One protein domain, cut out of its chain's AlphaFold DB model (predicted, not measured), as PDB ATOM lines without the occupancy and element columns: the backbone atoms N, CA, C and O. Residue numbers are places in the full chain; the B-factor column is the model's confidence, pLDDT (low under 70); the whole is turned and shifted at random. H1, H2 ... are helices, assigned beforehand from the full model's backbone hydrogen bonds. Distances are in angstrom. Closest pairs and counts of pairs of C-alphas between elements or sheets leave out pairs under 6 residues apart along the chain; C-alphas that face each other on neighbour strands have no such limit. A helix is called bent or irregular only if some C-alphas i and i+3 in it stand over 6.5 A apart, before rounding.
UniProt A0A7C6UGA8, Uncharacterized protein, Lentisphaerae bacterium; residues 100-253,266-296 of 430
ATOM      1  N   CYS A 100      29.567 -35.230  14.317       86.88
ATOM      2  CA  CYS A 100      30.596 -34.401  14.946       86.88
ATOM      3  C   CYS A 100      30.635 -32.996  14.308       86.88
ATOM      4  O   CYS A 100      30.992 -32.883  13.126       86.88
ATOM      5  N   PRO A 101      30.261 -31.922  15.036       86.44
ATOM      6  CA  PRO A 101      30.248 -30.559  14.501       86.44
ATOM      7  C   PRO A 101      31.611 -30.073  14.021       86.44
ATOM      8  O   PRO A 101      31.698 -29.425  12.981       86.44
ATOM      9  N   GLU A 102      32.669 -30.449  14.731       84.38
ATOM     10  CA  GLU A 102      34.043 -30.011  14.493       84.38
ATOM     11  C   GLU A 102      34.585 -30.479  13.137       84.38
ATOM     12  O   GLU A 102      35.389 -29.795  12.513       84.38
ATOM     13  N   SER A 103      34.112 -31.632  12.657       81.06
ATOM     14  CA  SER A 103      34.477 -32.195  11.350       81.06
ATOM     15  C   SER A 103      33.447 -31.888  10.248       81.06
ATOM     16  O   SER A 103      33.575 -32.328   9.101       81.06
ATOM     17  N   GLY A 104      32.373 -31.164  10.579       82.81
ATOM     18  CA  GLY A 104      31.250 -30.945   9.667       82.81
ATOM     19  C   GLY A 104      30.521 -32.243   9.295       82.81
ATOM     20  O   GLY A 104      30.088 -32.396   8.149       82.81
ATOM     21  N   GLY A 105      30.426 -33.193  10.232       81.94
ATOM     22  CA  GLY A 105      29.733 -34.471  10.045       81.94
ATOM     23  C   GLY A 105      30.523 -35.533   9.267       81.94
ATOM     24  O   GLY A 105      29.941 -36.395   8.596       81.94
ATOM     25  N   GLU A 106      31.848 -35.437   9.307       82.81
ATOM     26  CA  GLU A 106      32.763 -36.500   8.892       82.81
ATOM     27  C   GLU A 106      32.904 -37.566   9.983       82.81
ATOM     28  O   GLU A 106      32.381 -37.418  11.089       82.81
ATOM     29  N   TYR A 107      33.593 -38.657   9.648       82.94
ATOM     30  CA  TYR A 107      33.910 -39.707  10.606       82.94
ATOM     31  C   TYR A 107      34.670 -39.158  11.817       82.94
ATOM     32  O   TYR A 107      35.775 -38.634  11.674       82.94
ATOM     33  N   CYS A 108      34.122 -39.342  13.017       84.69
ATOM     34  CA  CYS A 108      34.810 -38.996  14.254       84.69
ATOM     35  C   CYS A 108      35.356 -40.241  14.964       84.69
ATOM     36  O   CYS A 108      34.620 -40.951  15.653       84.69
ATOM     37  N   ALA A 109      36.672 -40.457  14.865       85.00
ATOM     38  CA  ALA A 109      37.358 -41.539  15.575       85.00
ATOM     39  C   ALA A 109      37.183 -41.442  17.100       85.00
ATOM     40  O   ALA A 109      37.025 -42.459  17.767       85.00
ATOM     41  N   ARG A 110      37.125 -40.224  17.665       87.06
ATOM     42  CA  ARG A 110      36.869 -40.054  19.103       87.06
ATOM     43  C   ARG A 110      35.515 -40.627  19.513       87.06
ATOM     44  O   ARG A 110      35.424 -41.243  20.562       87.06
ATOM     45  N   TYR A 111      34.471 -40.477  18.698       89.12
ATOM     46  CA  TYR A 111      33.146 -41.006  19.046       89.12
ATOM     47  C   TYR A 111      33.101 -42.529  18.965       89.12
ATOM     48  O   TYR A 111      32.418 -43.162  19.763       89.12
ATOM     49  N   GLU A 112      33.869 -43.127  18.050       86.88
ATOM     50  CA  GLU A 112      34.085 -44.573  18.053       86.88
ATOM     51  C   GLU A 112      34.792 -45.029  19.337       86.88
ATOM     52  O   GLU A 112      34.363 -45.995  19.961       86.88
ATOM     53  N   GLN A 113      35.838 -44.321  19.766       88.69
ATOM     54  CA  GLN A 113      36.553 -44.647  21.001       88.69
ATOM     55  C   GLN A 113      35.661 -44.485  22.245       88.69
ATOM     56  O   GLN A 113      35.735 -45.302  23.160       88.69
ATOM     57  N   LEU A 114      34.778 -43.479  22.273       90.31
ATOM     58  CA  LEU A 114      33.763 -43.327  23.323       90.31
ATOM     59  C   LEU A 114      32.798 -44.510  23.341       90.31
ATOM     60  O   LEU A 114      32.538 -45.069  24.405       90.31
ATOM     61  N   ASP A 115      32.288 -44.917  22.177       89.31
ATOM     62  CA  ASP A 115      31.445 -46.105  22.066       89.31
ATOM     63  C   ASP A 115      32.186 -47.333  22.607       89.31
ATOM     64  O   ASP A 115      31.667 -48.023  23.481       89.31
ATOM     65  N   GLN A 116      33.433 -47.561  22.187       86.75
ATOM     66  CA  GLN A 116      34.279 -48.658  22.672       86.75
ATOM     67  C   GLN A 116      34.441 -48.648  24.197       86.75
ATOM     68  O   GLN A 116      34.213 -49.685  24.822       86.75
ATOM     69  N   ALA A 117      34.760 -47.492  24.786       89.00
ATOM     70  CA  ALA A 117      34.963 -47.322  26.224       89.00
ATOM     71  C   ALA A 117      33.673 -47.459  27.051       89.00
ATOM     72  O   ALA A 117      33.734 -47.737  28.248       89.00
ATOM     73  N   THR A 118      32.502 -47.278  26.434       90.56
ATOM     74  CA  THR A 118      31.214 -47.340  27.134       90.56
ATOM     75  C   THR A 118      30.861 -48.783  27.530       90.56
ATOM     76  O   THR A 118      30.957 -49.688  26.691       90.56
ATOM     77  N   PRO A 119      30.383 -49.034  28.766       87.81
ATOM     78  CA  PRO A 119      29.906 -50.347  29.188       87.81
ATOM     79  C   PRO A 119      28.800 -50.896  28.284       87.81
ATOM     80  O   PRO A 119      27.952 -50.159  27.785       87.81
ATOM     81  N   ALA A 120      28.768 -52.219  28.099       83.06
ATOM     82  CA  ALA A 120      27.859 -52.866  27.151       83.06
ATOM     83  C   ALA A 120      26.366 -52.579  27.410       83.06
ATOM     84  O   ALA A 120      25.602 -52.515  26.451       83.06
ATOM     85  N   SER A 121      25.960 -52.386  28.670       82.62
ATOM     86  CA  SER A 121      24.582 -52.019  29.028       82.62
ATOM     87  C   SER A 121      24.209 -50.593  28.614       82.62
ATOM     88  O   SER A 121      23.040 -50.326  28.358       82.62
ATOM     89  N   GLU A 122      25.195 -49.698  28.495       85.81
ATOM     90  CA  GLU A 122      24.986 -48.258  28.305       85.81
ATOM     91  C   GLU A 122      25.253 -47.771  26.881       85.81
ATOM     92  O   GLU A 122      24.810 -46.684  26.527       85.81
ATOM     93  N   LYS A 123      25.943 -48.551  26.038       87.50
ATOM     94  CA  LYS A 123      26.385 -48.135  24.689       87.50
ATOM     95  C   LYS A 123      25.300 -47.436  23.872       87.50
ATOM     96  O   LYS A 123      25.497 -46.325  23.383       87.50
ATOM     97  N   THR A 124      24.132 -48.063  23.739       87.88
ATOM     98  CA  THR A 124      23.017 -47.489  22.974       87.88
ATOM     99  C   THR A 124      22.507 -46.191  23.599       87.88
ATOM    100  O   THR A 124      22.319 -45.210  22.879       87.88
ATOM    101  N   GLY A 125      22.322 -46.159  24.921       89.69
ATOM    102  CA  GLY A 125      21.878 -44.965  25.642       89.69
ATOM    103  C   GLY A 125      22.879 -43.815  25.528       89.69
ATOM    104  O   GLY A 125      22.489 -42.695  25.211       89.69
ATOM    105  N   ALA A 126      24.171 -44.102  25.683       90.50
ATOM    106  CA  ALA A 126      25.259 -43.139  25.564       90.50
ATOM    107  C   ALA A 126      25.364 -42.539  24.154       90.50
ATOM    108  O   ALA A 126      25.542 -41.328  24.021       90.50
ATOM    109  N   MET A 127      25.214 -43.352  23.099       92.12
ATOM    110  CA  MET A 127      25.235 -42.863  21.714       92.12
ATOM    111  C   MET A 127      23.983 -42.050  21.365       92.12
ATOM    112  O   MET A 127      24.084 -41.023  20.696       92.12
ATOM    113  N   LEU A 128      22.804 -42.449  21.854       91.81
ATOM    114  CA  LEU A 128      21.582 -41.652  21.698       91.81
ATOM    115  C   LEU A 128      21.673 -40.322  22.451       91.81
ATOM    116  O   LEU A 128      21.298 -39.286  21.904       91.81
ATOM    117  N   ARG A 129      22.222 -40.339  23.670       91.94
ATOM    118  CA  ARG A 129      22.510 -39.141  24.465       91.94
ATOM    119  C   ARG A 129      23.483 -38.221  23.733       91.94
ATOM    120  O   ARG A 129      23.239 -37.024  23.681       91.94
ATOM    121  N   LEU A 130      24.522 -38.772  23.096       92.69
ATOM    122  CA  LEU A 130      25.460 -38.012  22.267       92.69
ATOM    123  C   LEU A 130      24.735 -37.313  21.111       92.69
ATOM    124  O   LEU A 130      24.847 -36.097  20.971       92.69
ATOM    125  N   ILE A 131      23.946 -38.047  20.323       91.94
ATOM    126  CA  ILE A 131      23.164 -37.483  19.206       91.94
ATOM    127  C   ILE A 131      22.214 -36.391  19.714       91.94
ATOM    128  O   ILE A 131      22.183 -35.286  19.171       91.94
ATOM    129  N   GLY A 132      21.470 -36.681  20.783       92.75
ATOM    130  CA  GLY A 132      20.547 -35.748  21.421       92.75
ATOM    131  C   GLY A 132      21.233 -34.467  21.890       92.75
ATOM    132  O   GLY A 132      20.742 -33.370  21.631       92.75
ATOM    133  N   SER A 133      22.399 -34.597  22.524       92.31
ATOM    134  CA  SER A 133      23.213 -33.475  22.984       92.31
ATOM    135  C   SER A 133      23.652 -32.588  21.830       92.31
ATOM    136  O   SER A 133      23.560 -31.366  21.936       92.31
ATOM    137  N   GLN A 134      24.042 -33.177  20.699       92.38
ATOM    138  CA  GLN A 134      24.385 -32.402  19.510       92.38
ATOM    139  C   GLN A 134      23.180 -31.623  18.966       92.38
ATOM    140  O   GLN A 134      23.317 -30.462  18.589       92.38
ATOM    141  N   ILE A 135      21.975 -32.198  18.994       92.06
ATOM    142  CA  ILE A 135      20.749 -31.479  18.605       92.06
ATOM    143  C   ILE A 135      20.461 -30.332  19.578       92.06
ATOM    144  O   ILE A 135      20.107 -29.236  19.147       92.06
ATOM    145  N   ARG A 136      20.598 -30.572  20.886       91.81
ATOM    146  CA  ARG A 136      20.262 -29.600  21.935       91.81
ATOM    147  C   ARG A 136      21.220 -28.411  21.951       91.81
ATOM    148  O   ARG A 136      20.756 -27.271  21.924       91.81
ATOM    149  N   HIS A 137      22.526 -28.673  21.982       90.31
ATOM    150  CA  HIS A 137      23.556 -27.644  22.154       90.31
ATOM    151  C   HIS A 137      24.077 -27.095  20.819       90.31
ATOM    152  O   HIS A 137      24.394 -25.913  20.731       90.31
ATOM    153  N   ASN A 138      24.060 -27.897  19.744       91.12
ATOM    154  CA  ASN A 138      24.533 -27.509  18.411       91.12
ATOM    155  C   ASN A 138      23.436 -27.571  17.310       91.12
ATOM    156  O   ASN A 138      23.716 -27.999  16.184       91.12
ATOM    157  N   PRO A 139      22.190 -27.092  17.541       90.88
ATOM    158  CA  PRO A 139      21.062 -27.305  16.623       90.88
ATOM    159  C   PRO A 139      21.300 -26.716  15.233       90.88
ATOM    160  O   PRO A 139      20.903 -27.305  14.234       90.88
ATOM    161  N   ARG A 140      21.966 -25.556  15.140       90.12
ATOM    162  CA  ARG A 140      22.268 -24.922  13.848       90.12
ATOM    163  C   ARG A 140      23.267 -25.750  13.045       90.12
ATOM    164  O   ARG A 140      23.051 -25.959  11.856       90.12
ATOM    165  N   ALA A 141      24.325 -26.243  13.688       89.06
ATOM    166  CA  ALA A 141      25.323 -27.074  13.025       89.06
ATOM    167  C   ALA A 141      24.694 -28.382  12.536       89.06
ATOM    168  O   ALA A 141      24.841 -28.726  11.370       89.06
ATOM    169  N   VAL A 142      23.917 -29.054  13.386       87.88
ATOM    170  CA  VAL A 142      23.338 -30.367  13.083       87.88
ATOM    171  C   VAL A 142      22.158 -30.292  12.111       87.88
ATOM    172  O   VAL A 142      22.092 -31.062  11.159       87.88
ATOM    173  N   CYS A 143      21.217 -29.370  12.327       87.88
ATOM    174  CA  CYS A 143      19.971 -29.327  11.557       87.88
ATOM    175  C   CYS A 143      20.076 -28.485  10.278       87.88
ATOM    176  O   CYS A 143      19.311 -28.715   9.350       87.88
ATOM    177  N   LEU A 144      20.991 -27.512  10.207       86.50
ATOM    178  CA  LEU A 144      21.154 -26.652   9.023       86.50
ATOM    179  C   LEU A 144      22.518 -26.851   8.360       86.50
ATOM    180  O   LEU A 144      22.592 -27.032   7.146       86.50
ATOM    181  N   GLY A 145      23.592 -26.860   9.152       88.44
ATOM    182  CA  GLY A 145      24.962 -26.980   8.655       88.44
ATOM    183  C   GLY A 145      25.249 -28.337   8.016       88.44
ATOM    184  O   GLY A 145      25.703 -28.390   6.873       88.44
ATOM    185  N   PHE A 146      24.959 -29.437   8.715       88.69
ATOM    186  CA  PHE A 146      25.255 -30.785   8.231       88.69
ATOM    187  C   PHE A 146      24.557 -31.086   6.916       88.69
ATOM    188  O   PHE A 146      25.278 -31.466   5.999       88.69
ATOM    189  N   PRO A 147      23.239 -30.870   6.732       88.50
ATOM    190  CA  PRO A 147      22.605 -31.150   5.449       88.50
ATOM    191  C   PRO A 147      23.304 -30.478   4.268       88.50
ATOM    192  O   PRO A 147      23.516 -31.118   3.239       88.50
ATOM    193  N   VAL A 148      23.742 -29.229   4.436       87.19
ATOM    194  CA  VAL A 148      24.457 -28.469   3.404       87.19
ATOM    195  C   VAL A 148      25.869 -29.018   3.184       87.19
ATOM    196  O   VAL A 148      26.211 -29.394   2.062       87.19
ATOM    197  N   LEU A 149      26.681 -29.107   4.241       86.31
ATOM    198  CA  LEU A 149      28.083 -29.534   4.157       86.31
ATOM    199  C   LEU A 149      28.210 -30.970   3.645       86.31
ATOM    200  O   LEU A 149      29.005 -31.257   2.750       86.31
ATOM    201  N   LYS A 150      27.384 -31.869   4.174       86.94
ATOM    202  CA  LYS A 150      27.342 -33.281   3.795       86.94
ATOM    203  C   LYS A 150      26.898 -33.472   2.353       86.94
ATOM    204  O   LYS A 150      27.502 -34.259   1.631       86.94
ATOM    205  N   THR A 151      25.898 -32.710   1.909       84.94
ATOM    206  CA  THR A 151      25.465 -32.726   0.507       84.94
ATOM    207  C   THR A 151      26.568 -32.223  -0.416       84.94
ATOM    208  O   THR A 151      26.854 -32.872  -1.417       84.94
ATOM    209  N   ALA A 152      27.245 -31.125  -0.064       82.69
ATOM    210  CA  ALA A 152      28.346 -30.585  -0.859       82.69
ATOM    211  C   ALA A 152      29.479 -31.609  -1.061       82.69
ATOM    212  O   ALA A 152      30.012 -31.730  -2.166       82.69
ATOM    213  N   LYS A 153      29.797 -32.413  -0.036       80.25
ATOM    214  CA  LYS A 153      30.815 -33.477  -0.124       80.25
ATOM    215  C   LYS A 153      30.481 -34.554  -1.163       80.25
ATOM    216  O   LYS A 153      31.399 -35.138  -1.730       80.25
ATOM    217  N   LEU A 154      29.201 -34.794  -1.457       79.06
ATOM    218  CA  LEU A 154      28.778 -35.771  -2.470       79.06
ATOM    219  C   LEU A 154      29.021 -35.289  -3.909       79.06
ATOM    220  O   LEU A 154      29.096 -36.113  -4.819       79.06
ATOM    221  N   PHE A 155      29.186 -33.980  -4.117       78.31
ATOM    222  CA  PHE A 155      29.529 -33.403  -5.421       78.31
ATOM    223  C   PHE A 155      31.038 -33.393  -5.696       78.31
ATOM    224  O   PHE A 155      31.445 -33.199  -6.837       78.31
ATOM    225  N   LEU A 156      31.884 -33.632  -4.688       75.44
ATOM    226  CA  LEU A 156      33.327 -33.765  -4.886       75.44
ATOM    227  C   LEU A 156      33.627 -35.104  -5.571       75.44
ATOM    228  O   LEU A 156      33.654 -36.153  -4.927       75.44
ATOM    229  N   VAL A 157      33.833 -35.056  -6.888       64.06
ATOM    230  CA  VAL A 157      34.044 -36.249  -7.715       64.06
ATOM    231  C   VAL A 157      35.425 -36.836  -7.541       64.06
ATOM    232  O   VAL A 157      36.422 -36.127  -7.595       64.06
ATOM    233  N   GLY A 158      35.470 -38.155  -7.363       55.25
ATOM    234  CA  GLY A 158      36.707 -38.865  -7.104       55.25
ATOM    235  C   GLY A 158      37.177 -38.591  -5.686       55.25
ATOM    236  O   GLY A 158      37.914 -37.645  -5.418       55.25
ATOM    237  N   TYR A 159      36.813 -39.473  -4.759       53.72
ATOM    238  CA  TYR A 159      37.681 -39.680  -3.613       53.72
ATOM    239  C   TYR A 159      38.979 -40.297  -4.128       53.72
ATOM    240  O   TYR A 159      39.135 -41.512  -4.197       53.72
ATOM    241  N   ALA A 160      39.888 -39.438  -4.564       55.78
ATOM    242  CA  ALA A 160      41.202 -39.819  -5.024       55.78
ATOM    243  C   ALA A 160      42.196 -39.711  -3.865       55.78
ATOM    244  O   ALA A 160      43.338 -39.369  -4.116       55.78
ATOM    245  N   SER A 161      41.797 -39.949  -2.601       59.50
ATOM    246  CA  SER A 161      42.740 -39.757  -1.490       59.50
ATOM    247  C   SER A 161      43.933 -40.680  -1.620       59.50
ATOM    248  O   SER A 161      45.019 -40.220  -1.381       59.50
ATOM    249  N   ASN A 162      43.798 -41.905  -2.131       63.66
ATOM    250  CA  ASN A 162      44.978 -42.740  -2.361       63.66
ATOM    251  C   ASN A 162      45.920 -42.133  -3.415       63.66
ATOM    252  O   ASN A 162      47.130 -42.268  -3.295       63.66
ATOM    253  N   LEU A 163      45.388 -41.440  -4.430       70.62
ATOM    254  CA  LEU A 163      46.198 -40.718  -5.411       70.62
ATOM    255  C   LEU A 163      46.776 -39.436  -4.801       70.62
ATOM    256  O   LEU A 163      47.969 -39.225  -4.901       70.62
ATOM    257  N   GLU A 164      45.967 -38.594  -4.156       73.12
ATOM    258  CA  GLU A 164      46.387 -37.336  -3.524       73.12
ATOM    259  C   GLU A 164      47.345 -37.584  -2.342       73.12
ATOM    260  O   GLU A 164      48.346 -36.893  -2.227       73.12
ATOM    261  N   GLU A 165      47.104 -38.597  -1.508       72.50
ATOM    262  CA  GLU A 165      47.992 -39.081  -0.440       72.50
ATOM    263  C   GLU A 165      49.261 -39.680  -1.037       72.50
ATOM    264  O   GLU A 165      50.344 -39.346  -0.576       72.50
ATOM    265  N   SER A 166      49.175 -40.495  -2.096       77.12
ATOM    266  CA  SER A 166      50.377 -40.994  -2.777       77.12
ATOM    267  C   SER A 166      51.189 -39.843  -3.374       77.12
ATOM    268  O   SER A 166      52.401 -39.798  -3.196       77.12
ATOM    269  N   LEU A 167      50.551 -38.876  -4.033       82.81
ATOM    270  CA  LEU A 167      51.207 -37.687  -4.578       82.81
ATOM    271  C   LEU A 167      51.792 -36.809  -3.461       82.81
ATOM    272  O   LEU A 167      52.880 -36.269  -3.632       82.81
ATOM    273  N   LEU A 168      51.124 -36.706  -2.307       82.94
ATOM    274  CA  LEU A 168      51.610 -35.990  -1.125       82.94
ATOM    275  C   LEU A 168      52.836 -36.676  -0.510       82.94
ATOM    276  O   LEU A 168      53.832 -36.010  -0.233       82.94
ATOM    277  N   VAL A 169      52.790 -38.001  -0.343       86.12
ATOM    278  CA  VAL A 169      53.903 -38.822   0.165       86.12
ATOM    279  C   VAL A 169      55.122 -38.708  -0.750       86.12
ATOM    280  O   VAL A 169      56.241 -38.572  -0.263       86.12
ATOM    281  N   HIS A 170      54.910 -38.680  -2.067       84.06
ATOM    282  CA  HIS A 170      55.980 -38.542  -3.059       84.06
ATOM    283  C   HIS A 170      56.324 -37.079  -3.387       84.06
ATOM    284  O   HIS A 170      57.144 -36.841  -4.270       84.06
ATOM    285  N   ARG A 171      55.712 -36.100  -2.694       82.19
ATOM    286  CA  ARG A 171      55.871 -34.649  -2.926       82.19
ATOM    287  C   ARG A 171      55.787 -34.260  -4.409       82.19
ATOM    288  O   ARG A 171      56.542 -33.419  -4.881       82.19
ATOM    289  N   ALA A 172      54.886 -34.900  -5.145       82.62
ATOM    290  CA  ALA A 172      54.760 -34.718  -6.579       82.62
ATOM    291  C   ALA A 172      54.109 -33.366  -6.915       82.62
ATOM    292  O   ALA A 172      53.037 -33.039  -6.398       82.62
ATOM    293  N   ASP A 173      54.689 -32.643  -7.877       87.25
ATOM    294  CA  ASP A 173      54.197 -31.341  -8.366       87.25
ATOM    295  C   ASP A 173      52.776 -31.396  -8.956       87.25
ATOM    296  O   ASP A 173      52.117 -30.375  -9.129       87.25
ATOM    297  N   MET A 174      52.273 -32.599  -9.244       82.81
ATOM    298  CA  MET A 174      50.928 -32.838  -9.775       82.81
ATOM    299  C   MET A 174      49.824 -32.782  -8.707       82.81
ATOM    300  O   MET A 174      48.642 -32.757  -9.058       82.81
ATOM    301  N   LEU A 175      50.162 -32.747  -7.411       81.69
ATOM    302  CA  LEU A 175      49.173 -32.717  -6.329       81.69
ATOM    303  C   LEU A 175      48.201 -31.518  -6.421       81.69
ATOM    304  O   LEU A 175      46.987 -31.746  -6.361       81.69
ATOM    305  N   PRO A 176      48.656 -30.262  -6.619       84.56
ATOM    306  CA  PRO A 176      47.753 -29.120  -6.763       84.56
ATOM    307  C   PRO A 176      46.834 -29.248  -7.983       84.56
ATOM    308  O   PRO A 176      45.670 -28.854  -7.924       84.56
ATOM    309  N   PHE A 177      47.328 -29.845  -9.071       83.38
ATOM    310  CA  PHE A 177      46.548 -30.075 -10.286       83.38
ATOM    311  C   PHE A 177      45.428 -31.098 -10.057       83.38
ATOM    312  O   PHE A 177      44.277 -30.831 -10.405       83.38
ATOM    313  N   ALA A 178      45.730 -32.228  -9.407       77.88
ATOM    314  CA  ALA A 178      44.736 -33.245  -9.056       77.88
ATOM    315  C   ALA A 178      43.636 -32.678  -8.135       77.88
ATOM    316  O   ALA A 178      42.442 -32.858  -8.397       77.88
ATOM    317  N   GLN A 179      44.028 -31.904  -7.116       79.56
ATOM    318  CA  GLN A 179      43.084 -31.212  -6.231       79.56
ATOM    319  C   GLN A 179      42.239 -30.173  -6.983       79.56
ATOM    320  O   GLN A 179      41.036 -30.055  -6.734       79.56
ATOM    321  N   GLY A 180      42.851 -29.425  -7.907       82.00
ATOM    322  CA  GLY A 180      42.181 -28.428  -8.742       82.00
ATOM    323  C   GLY A 180      41.097 -29.040  -9.628       82.00
ATOM    324  O   GLY A 180      39.957 -28.576  -9.606       82.00
ATOM    325  N   TRP A 181      41.409 -30.131 -10.331       79.31
ATOM    326  CA  TRP A 181      40.453 -30.852 -11.181       79.31
ATOM    327  C   TRP A 181      39.244 -31.373 -10.410       79.31
ATOM    328  O   TRP A 181      38.101 -31.183 -10.826       79.31
ATOM    329  N   ARG A 182      39.478 -31.977  -9.240       76.75
ATOM    330  CA  ARG A 182      38.400 -32.466  -8.375       76.75
ATOM    331  C   ARG A 182      37.484 -31.341  -7.903       76.75
ATOM    332  O   ARG A 182      36.259 -31.480  -7.925       76.75
ATOM    333  N   ARG A 183      38.067 -30.216  -7.481       78.88
ATOM    334  CA  ARG A 183      37.301 -29.036  -7.056       78.88
ATOM    335  C   ARG A 183      36.528 -28.416  -8.221       78.88
ATOM    336  O   ARG A 183      35.411 -27.966  -8.001       78.88
ATOM    337  N   ALA A 184      37.072 -28.444  -9.438       81.62
ATOM    338  CA  ALA A 184      36.411 -27.941 -10.643       81.62
ATOM    339  C   ALA A 184      35.242 -28.827 -11.117       81.62
ATOM    340  O   ALA A 184      34.264 -28.311 -11.656       81.62
ATOM    341  N   ALA A 185      35.290 -30.142 -10.877       77.69
ATOM    342  CA  ALA A 185      34.191 -31.046 -11.220       77.69
ATOM    343  C   ALA A 185      32.932 -30.796 -10.369       77.69
ATOM    344  O   ALA A 185      31.813 -30.866 -10.876       77.69
ATOM    345  N   ALA A 186      33.095 -30.459  -9.087       79.50
ATOM    346  CA  ALA A 186      31.975 -30.268  -8.167       79.50
ATOM    347  C   ALA A 186      30.908 -29.250  -8.629       79.50
ATOM    348  O   ALA A 186      29.730 -29.619  -8.654       79.50
ATOM    349  N   PRO A 187      31.251 -28.009  -9.039       83.00
ATOM    350  CA  PRO A 187      30.257 -27.059  -9.537       83.00
ATOM    351  C   PRO A 187      29.591 -27.519 -10.841       83.00
ATOM    352  O   PRO A 187      28.414 -27.228 -11.039       83.00
ATOM    353  N   LEU A 188      30.285 -28.275 -11.703       80.50
ATOM    354  CA  LEU A 188      29.693 -28.829 -12.927       80.50
ATOM    355  C   LEU A 188      28.621 -29.877 -12.602       80.50
ATOM    356  O   LEU A 188      27.498 -29.784 -13.094       80.50
ATOM    357  N   PHE A 189      28.932 -30.837 -11.724       77.88
ATOM    358  CA  PHE A 189      27.962 -31.846 -11.280       77.88
ATOM    359  C   PHE A 189      26.785 -31.221 -10.529       77.88
ATOM    360  O   PHE A 189      25.642 -31.641 -10.722       77.88
ATOM    361  N   LEU A 190      27.042 -30.195  -9.714       81.50
ATOM    362  CA  LEU A 190      25.989 -29.428  -9.059       81.50
ATOM    363  C   LEU A 190      25.092 -28.729 -10.086       81.50
ATOM    364  O   LEU A 190      23.872 -28.833  -9.989       81.50
ATOM    365  N   GLY A 191      25.678 -28.078 -11.093       82.88
ATOM    366  CA  GLY A 191      24.942 -27.432 -12.179       82.88
ATOM    367  C   GLY A 191      24.030 -28.408 -12.924       82.88
ATOM    368  O   GLY A 191      22.844 -28.126 -13.089       82.88
ATOM    369  N   PHE A 192      24.540 -29.587 -13.296       78.25
ATOM    370  CA  PHE A 192      23.738 -30.627 -13.951       78.25
ATOM    371  C   PHE A 192      22.618 -31.169 -13.061       78.25
ATOM    372  O   PHE A 192      21.498 -31.356 -13.536       78.25
ATOM    373  N   ALA A 193      22.889 -31.389 -11.774       79.44
ATOM    374  CA  ALA A 193      21.880 -31.859 -10.834       79.44
ATOM    375  C   ALA A 193      20.775 -30.816 -10.618       79.44
ATOM    376  O   ALA A 193      19.593 -31.152 -10.671       79.44
ATOM    377  N   VAL A 194      21.143 -29.543 -10.432       81.56
ATOM    378  CA  VAL A 194      20.191 -28.431 -10.307       81.56
ATOM    379  C   VAL A 194      19.364 -28.302 -11.582       81.56
ATOM    380  O   VAL A 194      18.140 -28.242 -11.502       81.56
ATOM    381  N   TRP A 195      20.001 -28.332 -12.753       80.69
ATOM    382  CA  TRP A 195      19.304 -28.302 -14.037       80.69
ATOM    383  C   TRP A 195      18.311 -29.463 -14.181       80.69
ATOM    384  O   TRP A 195      17.148 -29.237 -14.521       80.69
ATOM    385  N   GLY A 196      18.728 -30.686 -13.843       77.81
ATOM    386  CA  GLY A 196      17.865 -31.867 -13.847       77.81
ATOM    387  C   GLY A 196      16.665 -31.741 -12.921       77.81
ATOM    388  O   GLY A 196      15.528 -31.957 -13.345       77.81
ATOM    389  N   CYS A 197      16.885 -31.292 -11.686       77.69
ATOM    390  CA  CYS A 197      15.817 -31.019 -10.731       77.69
ATOM    391  C   CYS A 197      14.846 -29.940 -11.237       77.69
ATOM    392  O   CYS A 197      13.635 -30.106 -11.106       77.69
ATOM    393  N   LEU A 198      15.346 -28.859 -11.846       77.94
ATOM    394  CA  LEU A 198      14.508 -27.793 -12.408       77.94
ATOM    395  C   LEU A 198      13.659 -28.300 -13.578       77.94
ATOM    396  O   LEU A 198      12.464 -28.007 -13.635       77.94
ATOM    397  N   MET A 199      14.242 -29.083 -14.488       75.69
ATOM    398  CA  MET A 199      13.502 -29.661 -15.611       75.69
ATOM    399  C   MET A 199      12.437 -30.647 -15.128       75.69
ATOM    400  O   MET A 199      11.291 -30.552 -15.563       75.69
ATOM    401  N   LEU A 200      12.762 -31.525 -14.173       74.25
ATOM    402  CA  LEU A 200      11.794 -32.437 -13.556       74.25
ATOM    403  C   LEU A 200      10.672 -31.679 -12.832       74.25
ATOM    404  O   LEU A 200       9.500 -32.003 -13.003       74.25
ATOM    405  N   ALA A 201      10.999 -30.626 -12.079       73.88
ATOM    406  CA  ALA A 201      10.006 -29.823 -11.368       73.88
ATOM    407  C   ALA A 201       9.041 -29.087 -12.312       73.88
ATOM    408  O   ALA A 201       7.899 -28.829 -11.921       73.88
ATOM    409  N   ARG A 202       9.477 -28.775 -13.541       75.88
ATOM    410  CA  ARG A 202       8.659 -28.152 -14.592       75.88
ATOM    411  C   ARG A 202       7.799 -29.141 -15.378       75.88
ATOM    412  O   ARG A 202       6.894 -28.689 -16.081       75.88
ATOM    413  N   ARG A 203       8.026 -30.454 -15.265       72.50
ATOM    414  CA  ARG A 203       7.194 -31.453 -15.951       72.50
ATOM    415  C   ARG A 203       5.802 -31.555 -15.300       72.50
ATOM    416  O   ARG A 203       5.698 -31.604 -14.063       72.50
ATOM    417  N   PRO A 204       4.720 -31.551 -16.104       63.16
ATOM    418  CA  PRO A 204       3.380 -31.844 -15.616       63.16
ATOM    419  C   PRO A 204       3.252 -33.344 -15.302       63.16
ATOM    420  O   PRO A 204       3.609 -34.185 -16.118       63.16
ATOM    421  N   GLY A 205       2.728 -33.674 -14.116       61.72
ATOM    422  CA  GLY A 205       2.540 -35.059 -13.660       61.72
ATOM    423  C   GLY A 205       3.752 -35.696 -12.961       61.72
ATOM    424  O   GLY A 205       4.879 -35.213 -13.047       61.72
ATOM    425  N   ILE A 206       3.493 -36.779 -12.218       59.38
ATOM    426  CA  ILE A 206       4.516 -37.674 -11.660       59.38
ATOM    427  C   ILE A 206       4.549 -38.898 -12.570       59.38
ATOM    428  O   ILE A 206       3.612 -39.693 -12.586       59.38
ATOM    429  N   HIS A 207       5.617 -39.049 -13.339       64.56
ATOM    430  CA  HIS A 207       5.810 -40.226 -14.176       64.56
ATOM    431  C   HIS A 207       6.227 -41.409 -13.287       64.56
ATOM    432  O   HIS A 207       7.383 -41.508 -12.867       64.56
ATOM    433  N   GLY A 208       5.274 -42.291 -12.969       62.94
ATOM    434  CA  GLY A 208       5.467 -43.402 -12.025       62.94
ATOM    435  C   GLY A 208       6.602 -44.366 -12.394       62.94
ATOM    436  O   GLY A 208       7.188 -44.988 -11.512       62.94
ATOM    437  N   GLU A 209       6.971 -44.439 -13.674       66.06
ATOM    438  CA  GLU A 209       8.100 -45.221 -14.196       66.06
ATOM    439  C   GLU A 209       9.475 -44.756 -13.683       66.06
ATOM    440  O   GLU A 209      10.377 -45.574 -13.505       66.06
ATOM    441  N   TRP A 210       9.627 -43.469 -13.364       68.31
ATOM    442  CA  TRP A 210      10.876 -42.906 -12.841       68.31
ATOM    443  C   TRP A 210      10.942 -42.932 -11.317       68.31
ATOM    444  O   TRP A 210      12.001 -42.708 -10.734       68.31
ATOM    445  N   LEU A 211       9.832 -43.232 -10.644       69.56
ATOM    446  CA  LEU A 211       9.774 -43.214  -9.189       69.56
ATOM    447  C   LEU A 211      10.736 -44.229  -8.539       69.56
ATOM    448  O   LEU A 211      11.471 -43.820  -7.643       69.56
ATOM    449  N   PRO A 212      10.840 -45.498  -8.988       67.00
ATOM    450  CA  PRO A 212      11.832 -46.432  -8.445       67.00
ATOM    451  C   PRO A 212      13.269 -45.951  -8.650       67.00
ATOM    452  O   PRO A 212      14.130 -46.159  -7.798       67.00
ATOM    453  N   VAL A 213      13.496 -45.265  -9.770       69.38
ATOM    454  CA  VAL A 213      14.790 -44.730 -10.183       69.38
ATOM    455  C   VAL A 213      15.195 -43.512  -9.346       69.38
ATOM    456  O   VAL A 213      16.379 -43.308  -9.119       69.38
ATOM    457  N   VAL A 214      14.232 -42.731  -8.846       73.44
ATOM    458  CA  VAL A 214      14.471 -41.502  -8.068       73.44
ATOM    459  C   VAL A 214      14.386 -41.734  -6.552       73.44
ATOM    460  O   VAL A 214      15.158 -41.144  -5.798       73.44
ATOM    461  N   VAL A 215      13.512 -42.628  -6.079       77.69
ATOM    462  CA  VAL A 215      13.315 -42.895  -4.641       77.69
ATOM    463  C   VAL A 215      14.536 -43.557  -4.012       77.69
ATOM    464  O   VAL A 215      14.979 -43.113  -2.956       77.69
ATOM    465  N   ALA A 216      15.112 -44.585  -4.642       76.69
ATOM    466  CA  ALA A 216      16.287 -45.262  -4.089       76.69
ATOM    467  C   ALA A 216      17.483 -44.309  -3.865       76.69
ATOM    468  O   ALA A 216      18.039 -44.297  -2.761       76.69
ATOM    469  N   PRO A 217      17.827 -43.443  -4.832       75.88
ATOM    470  CA  PRO A 217      18.841 -42.405  -4.654       75.88
ATOM    471  C   PRO A 217      18.516 -41.389  -3.578       75.88
ATOM    472  O   PRO A 217      19.388 -41.067  -2.782       75.88
ATOM    473  N   LEU A 218      17.279 -40.886  -3.540       79.38
ATOM    474  CA  LEU A 218      16.874 -39.881  -2.559       79.38
ATOM    475  C   LEU A 218      16.947 -40.432  -1.137       79.38
ATOM    476  O   LEU A 218      17.426 -39.743  -0.241       79.38
ATOM    477  N   VAL A 219      16.524 -41.681  -0.932       81.94
ATOM    478  CA  VAL A 219      16.635 -42.350   0.370       81.94
ATOM    479  C   VAL A 219      18.100 -42.604   0.720       81.94
ATOM    480  O   VAL A 219      18.480 -42.399   1.867       81.94
ATOM    481  N   THR A 220      18.938 -42.990  -0.245       79.38
ATOM    482  CA  THR A 220      20.382 -43.191  -0.019       79.38
ATOM    483  C   THR A 220      21.079 -41.878   0.336       79.38
ATOM    484  O   THR A 220      21.797 -41.810   1.331       79.38
ATOM    485  N   TRP A 221      20.812 -40.812  -0.420       82.94
ATOM    486  CA  TRP A 221      21.288 -39.460  -0.141       82.94
ATOM    487  C   TRP A 221      20.838 -39.000   1.246       82.94
ATOM    488  O   TRP A 221      21.669 -38.599   2.056       82.94
ATOM    489  N   GLY A 222      19.546 -39.136   1.558       84.81
ATOM    490  CA  GLY A 222      18.996 -38.783   2.864       84.81
ATOM    491  C   GLY A 222      19.625 -39.597   3.994       84.81
ATOM    492  O   GLY A 222      19.966 -39.043   5.035       84.81
ATOM    493  N   ALA A 223      19.868 -40.891   3.776       83.12
ATOM    494  CA  ALA A 223      20.556 -41.743   4.735       83.12
ATOM    495  C   ALA A 223      21.983 -41.256   5.008       83.12
ATOM    496  O   ALA A 223      22.343 -41.058   6.165       83.12
ATOM    497  N   CYS A 224      22.777 -40.992   3.968       80.88
ATOM    498  CA  CYS A 224      24.144 -40.491   4.117       80.88
ATOM    499  C   CYS A 224      24.194 -39.099   4.760       80.88
ATOM    500  O   CYS A 224      25.044 -38.837   5.604       80.88
ATOM    501  N   VAL A 225      23.280 -38.205   4.379       86.00
ATOM    502  CA  VAL A 225      23.271 -36.817   4.848       86.00
ATOM    503  C   VAL A 225      22.757 -36.710   6.283       86.00
ATOM    504  O   VAL A 225      23.404 -36.092   7.128       86.00
ATOM    505  N   PHE A 226      21.617 -37.319   6.593       86.31
ATOM    506  CA  PHE A 226      20.990 -37.148   7.902       86.31
ATOM    507  C   PHE A 226      21.469 -38.169   8.927       86.31
ATOM    508  O   PHE A 226      21.502 -37.849  10.103       86.31
ATOM    509  N   PHE A 227      21.888 -39.366   8.530       83.25
ATOM    510  CA  PHE A 227      22.210 -40.430   9.487       83.25
ATOM    511  C   PHE A 227      23.652 -40.914   9.380       83.25
ATOM    512  O   PHE A 227      24.217 -41.321  10.379       83.25
ATOM    513  N   GLY A 228      24.266 -40.862   8.203       78.31
ATOM    514  CA  GLY A 228      25.613 -41.374   7.992       78.31
ATOM    515  C   GLY A 228      26.725 -40.407   8.376       78.31
ATOM    516  O   GLY A 228      26.573 -39.182   8.370       78.31
ATOM    517  N   GLU A 229      27.890 -40.982   8.642       77.69
ATOM    518  CA  GLU A 229      29.164 -40.320   8.373       77.69
ATOM    519  C   GLU A 229      29.252 -39.946   6.892       77.69
ATOM    520  O   GLU A 229      28.770 -40.662   6.010       77.69
ATOM    521  N   THR A 230      29.870 -38.804   6.610       73.31
ATOM    522  CA  THR A 230      30.085 -38.384   5.228       73.31
ATOM    523  C   THR A 230      31.546 -38.328   4.886       73.31
ATOM    524  O   THR A 230      32.382 -37.888   5.661       73.31
ATOM    525  N   SER A 231      31.840 -38.794   3.685       69.50
ATOM    526  CA  SER A 231      33.148 -38.757   3.068       69.50
ATOM    527  C   SER A 231      32.911 -38.610   1.573       69.50
ATOM    528  O   SER A 231      31.942 -39.190   1.065       69.50
ATOM    529  N   PRO A 232      33.792 -37.925   0.826       69.19
ATOM    530  CA  PRO A 232      33.726 -37.981  -0.624       69.19
ATOM    531  C   PRO A 232      33.824 -39.427  -1.150       69.19
ATOM    532  O   PRO A 232      33.410 -39.671  -2.275       69.19
ATOM    533  N   ARG A 233      34.275 -40.420  -0.355       68.56
ATOM    534  CA  ARG A 233      34.181 -41.859  -0.694       68.56
ATOM    535  C   ARG A 233      32.756 -42.286  -1.041       68.56
ATOM    536  O   ARG A 233      32.552 -43.026  -1.994       68.56
ATOM    537  N   TYR A 234      31.768 -41.788  -0.299       70.88
ATOM    538  CA  TYR A 234      30.363 -42.154  -0.481       70.88
ATOM    539  C   TYR A 234      29.712 -41.463  -1.682       70.88
ATOM    540  O   TYR A 234      28.597 -41.814  -2.068       70.88
ATOM    541  N   SER A 235      30.418 -40.529  -2.326       71.38
ATOM    542  CA  SER A 235      29.939 -39.859  -3.533       71.38
ATOM    543  C   SER A 235      29.704 -40.830  -4.695       71.38
ATOM    544  O   SER A 235      28.788 -40.597  -5.480       71.38
ATOM    545  N   ILE A 236      30.422 -41.962  -4.756       69.75
ATOM    546  CA  ILE A 236      30.216 -43.007  -5.775       69.75
ATOM    547  C   ILE A 236      28.795 -43.585  -5.742       69.75
ATOM    548  O   ILE A 236      28.253 -43.958  -6.778       69.75
ATOM    549  N   PHE A 237      28.159 -43.599  -4.568       69.38
ATOM    550  CA  PHE A 237      26.782 -44.056  -4.424       69.38
ATOM    551  C   PHE A 237      25.769 -43.008  -4.874       69.38
ATOM    552  O   PHE A 237      24.627 -43.358  -5.114       69.38
ATOM    553  N   CYS A 238      26.152 -41.734  -4.994       72.38
ATOM    554  CA  CYS A 238      25.240 -40.642  -5.343       72.38
ATOM    555  C   CYS A 238      25.458 -40.115  -6.772       72.38
ATOM    556  O   CYS A 238      24.512 -39.680  -7.422       72.38
ATOM    557  N   GLN A 239      26.684 -40.177  -7.292       73.69
ATOM    558  CA  GLN A 239      27.074 -39.624  -8.594       73.69
ATOM    559  C   GLN A 239      26.348 -40.231  -9.797       73.69
ATOM    560  O   GLN A 239      25.879 -39.448 -10.626       73.69
ATOM    561  N   PRO A 240      26.175 -41.565  -9.909       71.81
ATOM    562  CA  PRO A 240      25.373 -42.145 -10.985       71.81
ATOM    563  C   PRO A 240      23.951 -41.581 -11.003       71.81
ATOM    564  O   PRO A 240      23.372 -41.386 -12.067       71.81
ATOM    565  N   PHE A 241      23.406 -41.245  -9.834       73.88
ATOM    566  CA  PHE A 241      22.075 -40.666  -9.714       73.88
ATOM    567  C   PHE A 241      22.036 -39.183 -10.056       73.88
ATOM    568  O   PHE A 241      21.095 -38.748 -10.706       73.88
ATOM    569  N   LEU A 242      23.058 -38.409  -9.687       72.19
ATOM    570  CA  LEU A 242      23.191 -37.019 -10.136       72.19
ATOM    571  C   LEU A 242      23.300 -36.949 -11.667       72.19
ATOM    572  O   LEU A 242      22.645 -36.117 -12.295       72.19
ATOM    573  N   ALA A 243      24.058 -37.869 -12.271       71.69
ATOM    574  CA  ALA A 243      24.140 -38.014 -13.721       71.69
ATOM    575  C   ALA A 243      22.791 -38.426 -14.328       71.69
ATOM    576  O   ALA A 243      22.376 -37.869 -15.342       71.69
ATOM    577  N   LEU A 244      22.069 -39.346 -13.682       73.06
ATOM    578  CA  LEU A 244      20.742 -39.777 -14.114       73.06
ATOM    579  C   LEU A 244      19.707 -38.652 -14.019       73.06
ATOM    580  O   LEU A 244      18.943 -38.472 -14.957       73.06
ATOM    581  N   LEU A 245      19.714 -37.839 -12.959       72.62
ATOM    582  CA  LEU A 245      18.879 -36.635 -12.846       72.62
ATOM    583  C   LEU A 245      19.176 -35.638 -13.974       72.62
ATOM    584  O   LEU A 245      18.245 -35.097 -14.572       72.62
ATOM    585  N   GLY A 246      20.454 -35.435 -14.306       68.94
ATOM    586  CA  GLY A 246      20.865 -34.633 -15.461       68.94
ATOM    587  C   GLY A 246      20.384 -35.220 -16.794       68.94
ATOM    588  O   GLY A 246      19.854 -34.492 -17.631       68.94
ATOM    589  N   ALA A 247      20.490 -36.537 -16.980       69.69
ATOM    590  CA  ALA A 247      20.029 -37.230 -18.184       69.69
ATOM    591  C   ALA A 247      18.499 -37.186 -18.334       69.69
ATOM    592  O   ALA A 247      17.986 -36.956 -19.429       69.69
ATOM    593  N   LEU A 248      17.759 -37.319 -17.229       68.69
ATOM    594  CA  LEU A 248      16.300 -37.185 -17.190       68.69
ATOM    595  C   LEU A 248      15.823 -35.793 -17.601       68.69
ATOM    596  O   LEU A 248      14.722 -35.661 -18.131       68.69
ATOM    597  N   ALA A 249      16.648 -34.764 -17.399       64.94
ATOM    598  CA  ALA A 249      16.378 -33.411 -17.871       64.94
ATOM    599  C   ALA A 249      16.261 -33.344 -19.404       64.94
ATOM    600  O   ALA A 249      15.475 -32.556 -19.926       64.94
ATOM    601  N   ILE A 250      17.043 -34.175 -20.099       67.50
ATOM    602  CA  ILE A 250      17.250 -34.149 -21.554       67.50
ATOM    603  C   ILE A 250      16.455 -35.272 -22.246       67.50
ATOM    604  O   ILE A 250      16.154 -35.180 -23.433       67.50
ATOM    605  N   ALA A 251      16.072 -36.321 -21.509       63.78
ATOM    606  CA  ALA A 251      15.311 -37.442 -22.047       63.78
ATOM    607  C   ALA A 251      13.933 -36.987 -22.578       63.78
ATOM    608  O   ALA A 251      13.188 -36.333 -21.833       63.78
ATOM    609  N   PRO A 252      13.563 -37.345 -23.823       57.91
ATOM    610  CA  PRO A 252      12.250 -37.032 -24.378       57.91
ATOM    611  C   PRO A 252      11.148 -37.693 -23.542       57.91
ATOM    612  O   PRO A 252      11.304 -38.817 -23.063       57.91
ATOM    613  N   SER A 253      10.037 -36.982 -23.327       55.81
ATOM    614  CA  SER A 253       8.907 -37.516 -22.562       55.81
ATOM    615  C   SER A 253       8.207 -38.612 -23.378       55.81
ATOM    616  O   SER A 253       7.697 -38.304 -24.455       55.81
ATOM    617  N   PRO A 266       4.277 -23.386 -14.985       82.62
ATOM    618  CA  PRO A 266       4.757 -22.040 -14.707       82.62
ATOM    619  C   PRO A 266       5.733 -22.043 -13.525       82.62
ATOM    620  O   PRO A 266       5.594 -22.831 -12.586       82.62
ATOM    621  N   TRP A 267       6.690 -21.111 -13.526       81.44
ATOM    622  CA  TRP A 267       7.719 -20.996 -12.482       81.44
ATOM    623  C   TRP A 267       7.154 -20.859 -11.066       81.44
ATOM    624  O   TRP A 267       7.733 -21.395 -10.125       81.44
ATOM    625  N   LYS A 268       5.974 -20.245 -10.913       86.12
ATOM    626  CA  LYS A 268       5.236 -20.207  -9.642       86.12
ATOM    627  C   LYS A 268       5.045 -21.606  -9.041       86.12
ATOM    628  O   LYS A 268       5.249 -21.791  -7.847       86.12
ATOM    629  N   ASN A 269       4.704 -22.603  -9.858       79.56
ATOM    630  CA  ASN A 269       4.490 -23.975  -9.392       79.56
ATOM    631  C   ASN A 269       5.804 -24.661  -9.009       79.56
ATOM    632  O   ASN A 269       5.824 -25.453  -8.072       79.56
ATOM    633  N   VAL A 270       6.903 -24.339  -9.694       80.25
ATOM    634  CA  VAL A 270       8.238 -24.827  -9.320       80.25
ATOM    635  C   VAL A 270       8.646 -24.270  -7.960       80.25
ATOM    636  O   VAL A 270       9.066 -25.034  -7.098       80.25
ATOM    637  N   VAL A 271       8.457 -22.964  -7.739       85.19
ATOM    638  CA  VAL A 271       8.728 -22.316  -6.446       85.19
ATOM    639  C   VAL A 271       7.868 -22.928  -5.340       85.19
ATOM    640  O   VAL A 271       8.391 -23.248  -4.278       85.19
ATOM    641  N   LEU A 272       6.578 -23.169  -5.594       84.31
ATOM    642  CA  LEU A 272       5.690 -23.831  -4.632       84.31
ATOM    643  C   LEU A 272       6.144 -25.262  -4.305       84.31
ATOM    644  O   LEU A 272       6.183 -25.635  -3.136       84.31
ATOM    645  N   ARG A 273       6.532 -26.054  -5.314       81.31
ATOM    646  CA  ARG A 273       7.067 -27.414  -5.120       81.31
ATOM    647  C   ARG A 273       8.373 -27.401  -4.324       81.31
ATOM    648  O   ARG A 273       8.523 -28.191  -3.398       81.31
ATOM    649  N   ALA A 274       9.291 -26.493  -4.649       80.56
ATOM    650  CA  ALA A 274      10.541 -26.324  -3.915       80.56
ATOM    651  C   ALA A 274      10.280 -25.909  -2.459       80.56
ATOM    652  O   ALA A 274      10.828 -26.516  -1.542       80.56
ATOM    653  N   GLY A 275       9.384 -24.941  -2.239       82.81
ATOM    654  CA  GLY A 275       8.958 -24.511  -0.909       82.81
ATOM    655  C   GLY A 275       8.328 -25.643  -0.097       82.81
ATOM    656  O   GLY A 275       8.635 -25.788   1.083       82.81
ATOM    657  N   PHE A 276       7.522 -26.501  -0.730       85.00
ATOM    658  CA  PHE A 276       6.966 -27.693  -0.088       85.00
ATOM    659  C   PHE A 276       8.060 -28.674   0.349       85.00
ATOM    660  O   PHE A 276       8.056 -29.100   1.499       85.00
ATOM    661  N   VAL A 277       9.026 -28.998  -0.519       81.88
ATOM    662  CA  VAL A 277      10.141 -29.901  -0.173       81.88
ATOM    663  C   VAL A 277      10.977 -29.334   0.975       81.88
ATOM    664  O   VAL A 277      11.278 -30.051   1.930       81.88
ATOM    665  N   VAL A 278      11.305 -28.039   0.921       84.94
ATOM    666  CA  VAL A 278      12.011 -27.353   2.013       84.94
ATOM    667  C   VAL A 278      11.196 -27.426   3.303       84.94
ATOM    668  O   VAL A 278      11.758 -27.757   4.340       84.94
ATOM    669  N   GLY A 279       9.880 -27.199   3.251       85.25
ATOM    670  CA  GLY A 279       8.986 -27.326   4.404       85.25
ATOM    671  C   GLY A 279       8.952 -28.743   4.986       85.25
ATOM    672  O   GLY A 279       9.090 -28.907   6.196       85.25
ATOM    673  N   VAL A 280       8.850 -29.771   4.138       85.75
ATOM    674  CA  VAL A 280       8.850 -31.189   4.544       85.75
ATOM    675  C   VAL A 280      10.151 -31.594   5.238       85.75
ATOM    676  O   VAL A 280      10.119 -32.467   6.097       85.75
ATOM    677  N   ILE A 281      11.281 -30.962   4.913       84.81
ATOM    678  CA  ILE A 281      12.571 -31.208   5.579       84.81
ATOM    679  C   ILE A 281      12.725 -30.329   6.830       84.81
ATOM    680  O   ILE A 281      13.138 -30.804   7.887       84.81
ATOM    681  N   ALA A 282      12.370 -29.047   6.734       86.94
ATOM    682  CA  ALA A 282      12.551 -28.075   7.804       86.94
ATOM    683  C   ALA A 282      11.626 -28.331   8.999       86.94
ATOM    684  O   ALA A 282      12.053 -28.131  10.133       86.94
ATOM    685  N   ILE A 283      10.389 -28.794   8.777       90.81
ATOM    686  CA  ILE A 283       9.432 -29.073   9.858       90.81
ATOM    687  C   ILE A 283       9.943 -30.195  10.779       90.81
ATOM    688  O   ILE A 283      10.020 -29.948  11.981       90.81
ATOM    689  N   PRO A 284      10.353 -31.385  10.292       89.31
ATOM    690  CA  PRO A 284      10.929 -32.423  11.146       89.31
ATOM    691  C   PRO A 284      12.207 -31.981  11.854       89.31
ATOM    692  O   PRO A 284      12.365 -32.267  13.033       89.31
ATOM    693  N   LEU A 285      13.103 -31.262  11.171       88.25
ATOM    694  CA  LEU A 285      14.352 -30.779  11.771       88.25
ATOM    695  C   LEU A 285      14.096 -29.726  12.858       88.25
ATOM    696  O   LEU A 285      14.673 -29.793  13.941       88.25
ATOM    697  N   GLY A 286      13.191 -28.783  12.595       88.62
ATOM    698  CA  GLY A 286      12.749 -27.784  13.564       88.62
ATOM    699  C   GLY A 286      11.997 -28.415  14.734       88.62
ATOM    700  O   GLY A 286      12.237 -28.048  15.881       88.62
ATOM    701  N   GLY A 287      11.149 -29.409  14.463       90.38
ATOM    702  CA  GLY A 287      10.446 -30.199  15.472       90.38
ATOM    703  C   GLY A 287      11.401 -31.009  16.347       90.38
ATOM    704  O   GLY A 287      11.248 -31.013  17.561       90.38
ATOM    705  N   LEU A 288      12.430 -31.621  15.760       88.75
ATOM    706  CA  LEU A 288      13.482 -32.359  16.463       88.75
ATOM    707  C   LEU A 288      14.322 -31.431  17.352       88.75
ATOM    708  O   LEU A 288      14.520 -31.723  18.530       88.75
ATOM    709  N   ALA A 289      14.753 -30.280  16.826       90.19
ATOM    710  CA  ALA A 289      15.455 -29.263  17.606       90.19
ATOM    711  C   ALA A 289      14.580 -28.689  18.736       90.19
ATOM    712  O   ALA A 289      15.054 -28.494  19.855       90.19
ATOM    713  N   GLY A 290      13.295 -28.447  18.463       89.31
ATOM    714  CA  GLY A 290      12.318 -28.004  19.456       89.31
ATOM    715  C   GLY A 290      12.090 -29.048  20.550       89.31
ATOM    716  O   GLY A 290      12.172 -28.724  21.731       89.31
ATOM    717  N   ALA A 291      11.891 -30.311  20.172       90.25
ATOM    718  CA  ALA A 291      11.712 -31.418  21.104       90.25
ATOM    719  C   ALA A 291      12.940 -31.600  22.007       90.25
ATOM    720  O   ALA A 291      12.787 -31.673  23.223       90.25
ATOM    721  N   ALA A 292      14.157 -31.579  21.453       89.56
ATOM    722  CA  ALA A 292      15.389 -31.715  22.236       89.56
ATOM    723  C   ALA A 292      15.576 -30.592  23.276       89.56
ATOM    724  O   ALA A 292      16.121 -30.827  24.357       89.56
ATOM    725  N   ARG A 293      15.092 -29.377  22.976       87.31
ATOM    726  CA  ARG A 293      15.087 -28.250  23.924       87.31
ATOM    727  C   ARG A 293      14.076 -28.426  25.054       87.31
ATOM    728  O   ARG A 293      14.353 -28.009  26.171       87.31
ATOM    729  N   LEU A 294      12.921 -29.024  24.765       88.44
ATOM    730  CA  LEU A 294      11.859 -29.261  25.750       88.44
ATOM    731  C   LEU A 294      12.111 -30.506  26.612       88.44
ATOM    732  O   LEU A 294      11.554 -30.624  27.703       88.44
ATOM    733  N   MET A 295      12.935 -31.442  26.140       86.00
ATOM    734  CA  MET A 295      13.288 -32.637  26.900       86.00
ATOM    735  C   MET A 295      14.113 -32.285  28.153       86.00
ATOM    736  O   MET A 295      14.945 -31.373  28.114       86.00
ATOM    737  N   PRO A 296      13.937 -33.022  29.265       83.00
ATOM    738  CA  PRO A 296      14.762 -32.851  30.458       83.00
ATOM    739  C   PRO A 296      16.261 -33.027  30.169       83.00
ATOM    740  O   PRO A 296      16.657 -33.918  29.418       83.00
TER     741      PRO A 296
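This is residues 100 to 253 and 266 to 296 of the 430 residues of an uncharacterized protein of Lentisphaerae bacterium (UniProt A0A7C6UGA8). Two long helices, H5 and H9, meet near their ends in a wide V, and the hub helix H3 crosses between them to make a triangle, with H6, H7 and H8 packed over one face of it. H1 and H2 form a hairpin at the far end of H9, and H4 folds back along the beginning of H5 as a hairpin arm. The printed part has 185 residues with nine named helices, H1 to H9 in chain order, and no named strand, an all-helix class with mostly crossed packing. It is only just loose, close to compact, with a radius of gyration of the C-alphas of 19.6 A, and flat, spanning 58 by 52 by 26 A.

H5, residues 175 to 202, touches H8, residues 239 to 250, at a steep tilt of 45 degrees; their closest C-alphas, of Gly 196 and Gly 246, are 4.4 A apart. With residues 198 to 202 alone, H5 touches H9, residues 267 to 294 (closest C-alphas Ala 201 and Val 270, 5.7 A). H4, residues 161 to 169, forms a helical hairpin with H5 at a shallow tilt of 21 degrees, with the C-alphas of Leu 167 and Leu 175 closest at 5.6 A. H3, residues 139 to 155, is the hub, touching five helices. Its closest C-alphas to H5 are Phe 155 and Ala 186, 4.8 A, about perpendicular at 76 degrees; to H9, Cys 143 and Leu 285, 5.8 A; to H6, residues 208 to 227, Lys 150 and Val 225, 5.5 A; to H7, residues 232 to 237, Leu 154 and Ser 235, 4.4 A. H2, residues 123 to 137, touches H3 only at the corner, and only just, with 3 pairs of C-alphas within 8 A, and touches H9, with Arg 136 and Ala 292 closest at 5.3 A. H1, residues 109 to 117, only just touches H2, also with 3 pairs, Asp 115 and Lys 123 closest at 6.1 A; the two are a helical hairpin. Every O i to N i+4 pair is within hydrogen-bond range in H1, H2 and H4, against 8 of 13 in H3, 21 of 24 in H5, 12 of 16 in H6, 7 of 8 in H8, 23 of 24 in H9 and 0 of 2 in H7, where 2 of 3 O i to N i+3 pairs are.

H5 is 41.6 A long, from C-alpha 175 at (49.173, -32.717, -6.329) to C-alpha 202 at (8.659, -28.152, -14.592). H9 is 39.3 A long and ends with C-alpha 294 at (11.859, -29.261, 25.750). H6 measures 27.4 A, H3 24.4 A and H2 20.8 A. H3 has a kink of 39 degrees near residue 146. H6 and H7 are only just irregular: C-alphas 209 and 212 are 7.0 A apart, and C-alphas 233 and 236 are 6.55 A apart.

The two C-alphas farthest apart are those of Pro 119 and Pro 266, at 58.0 A. Residues 254 to 265 are not printed, and C-alphas 253 and 266 are 17.8 A apart across this cut, which lies in the link from H8 to H9. The links that are printed whole are tight. Residues 275 to 280 of H9 stand free. The mean pLDDT of the printed part is 80.2, and 29 residues are under 70, among them 204 to 213 and 246 to 253.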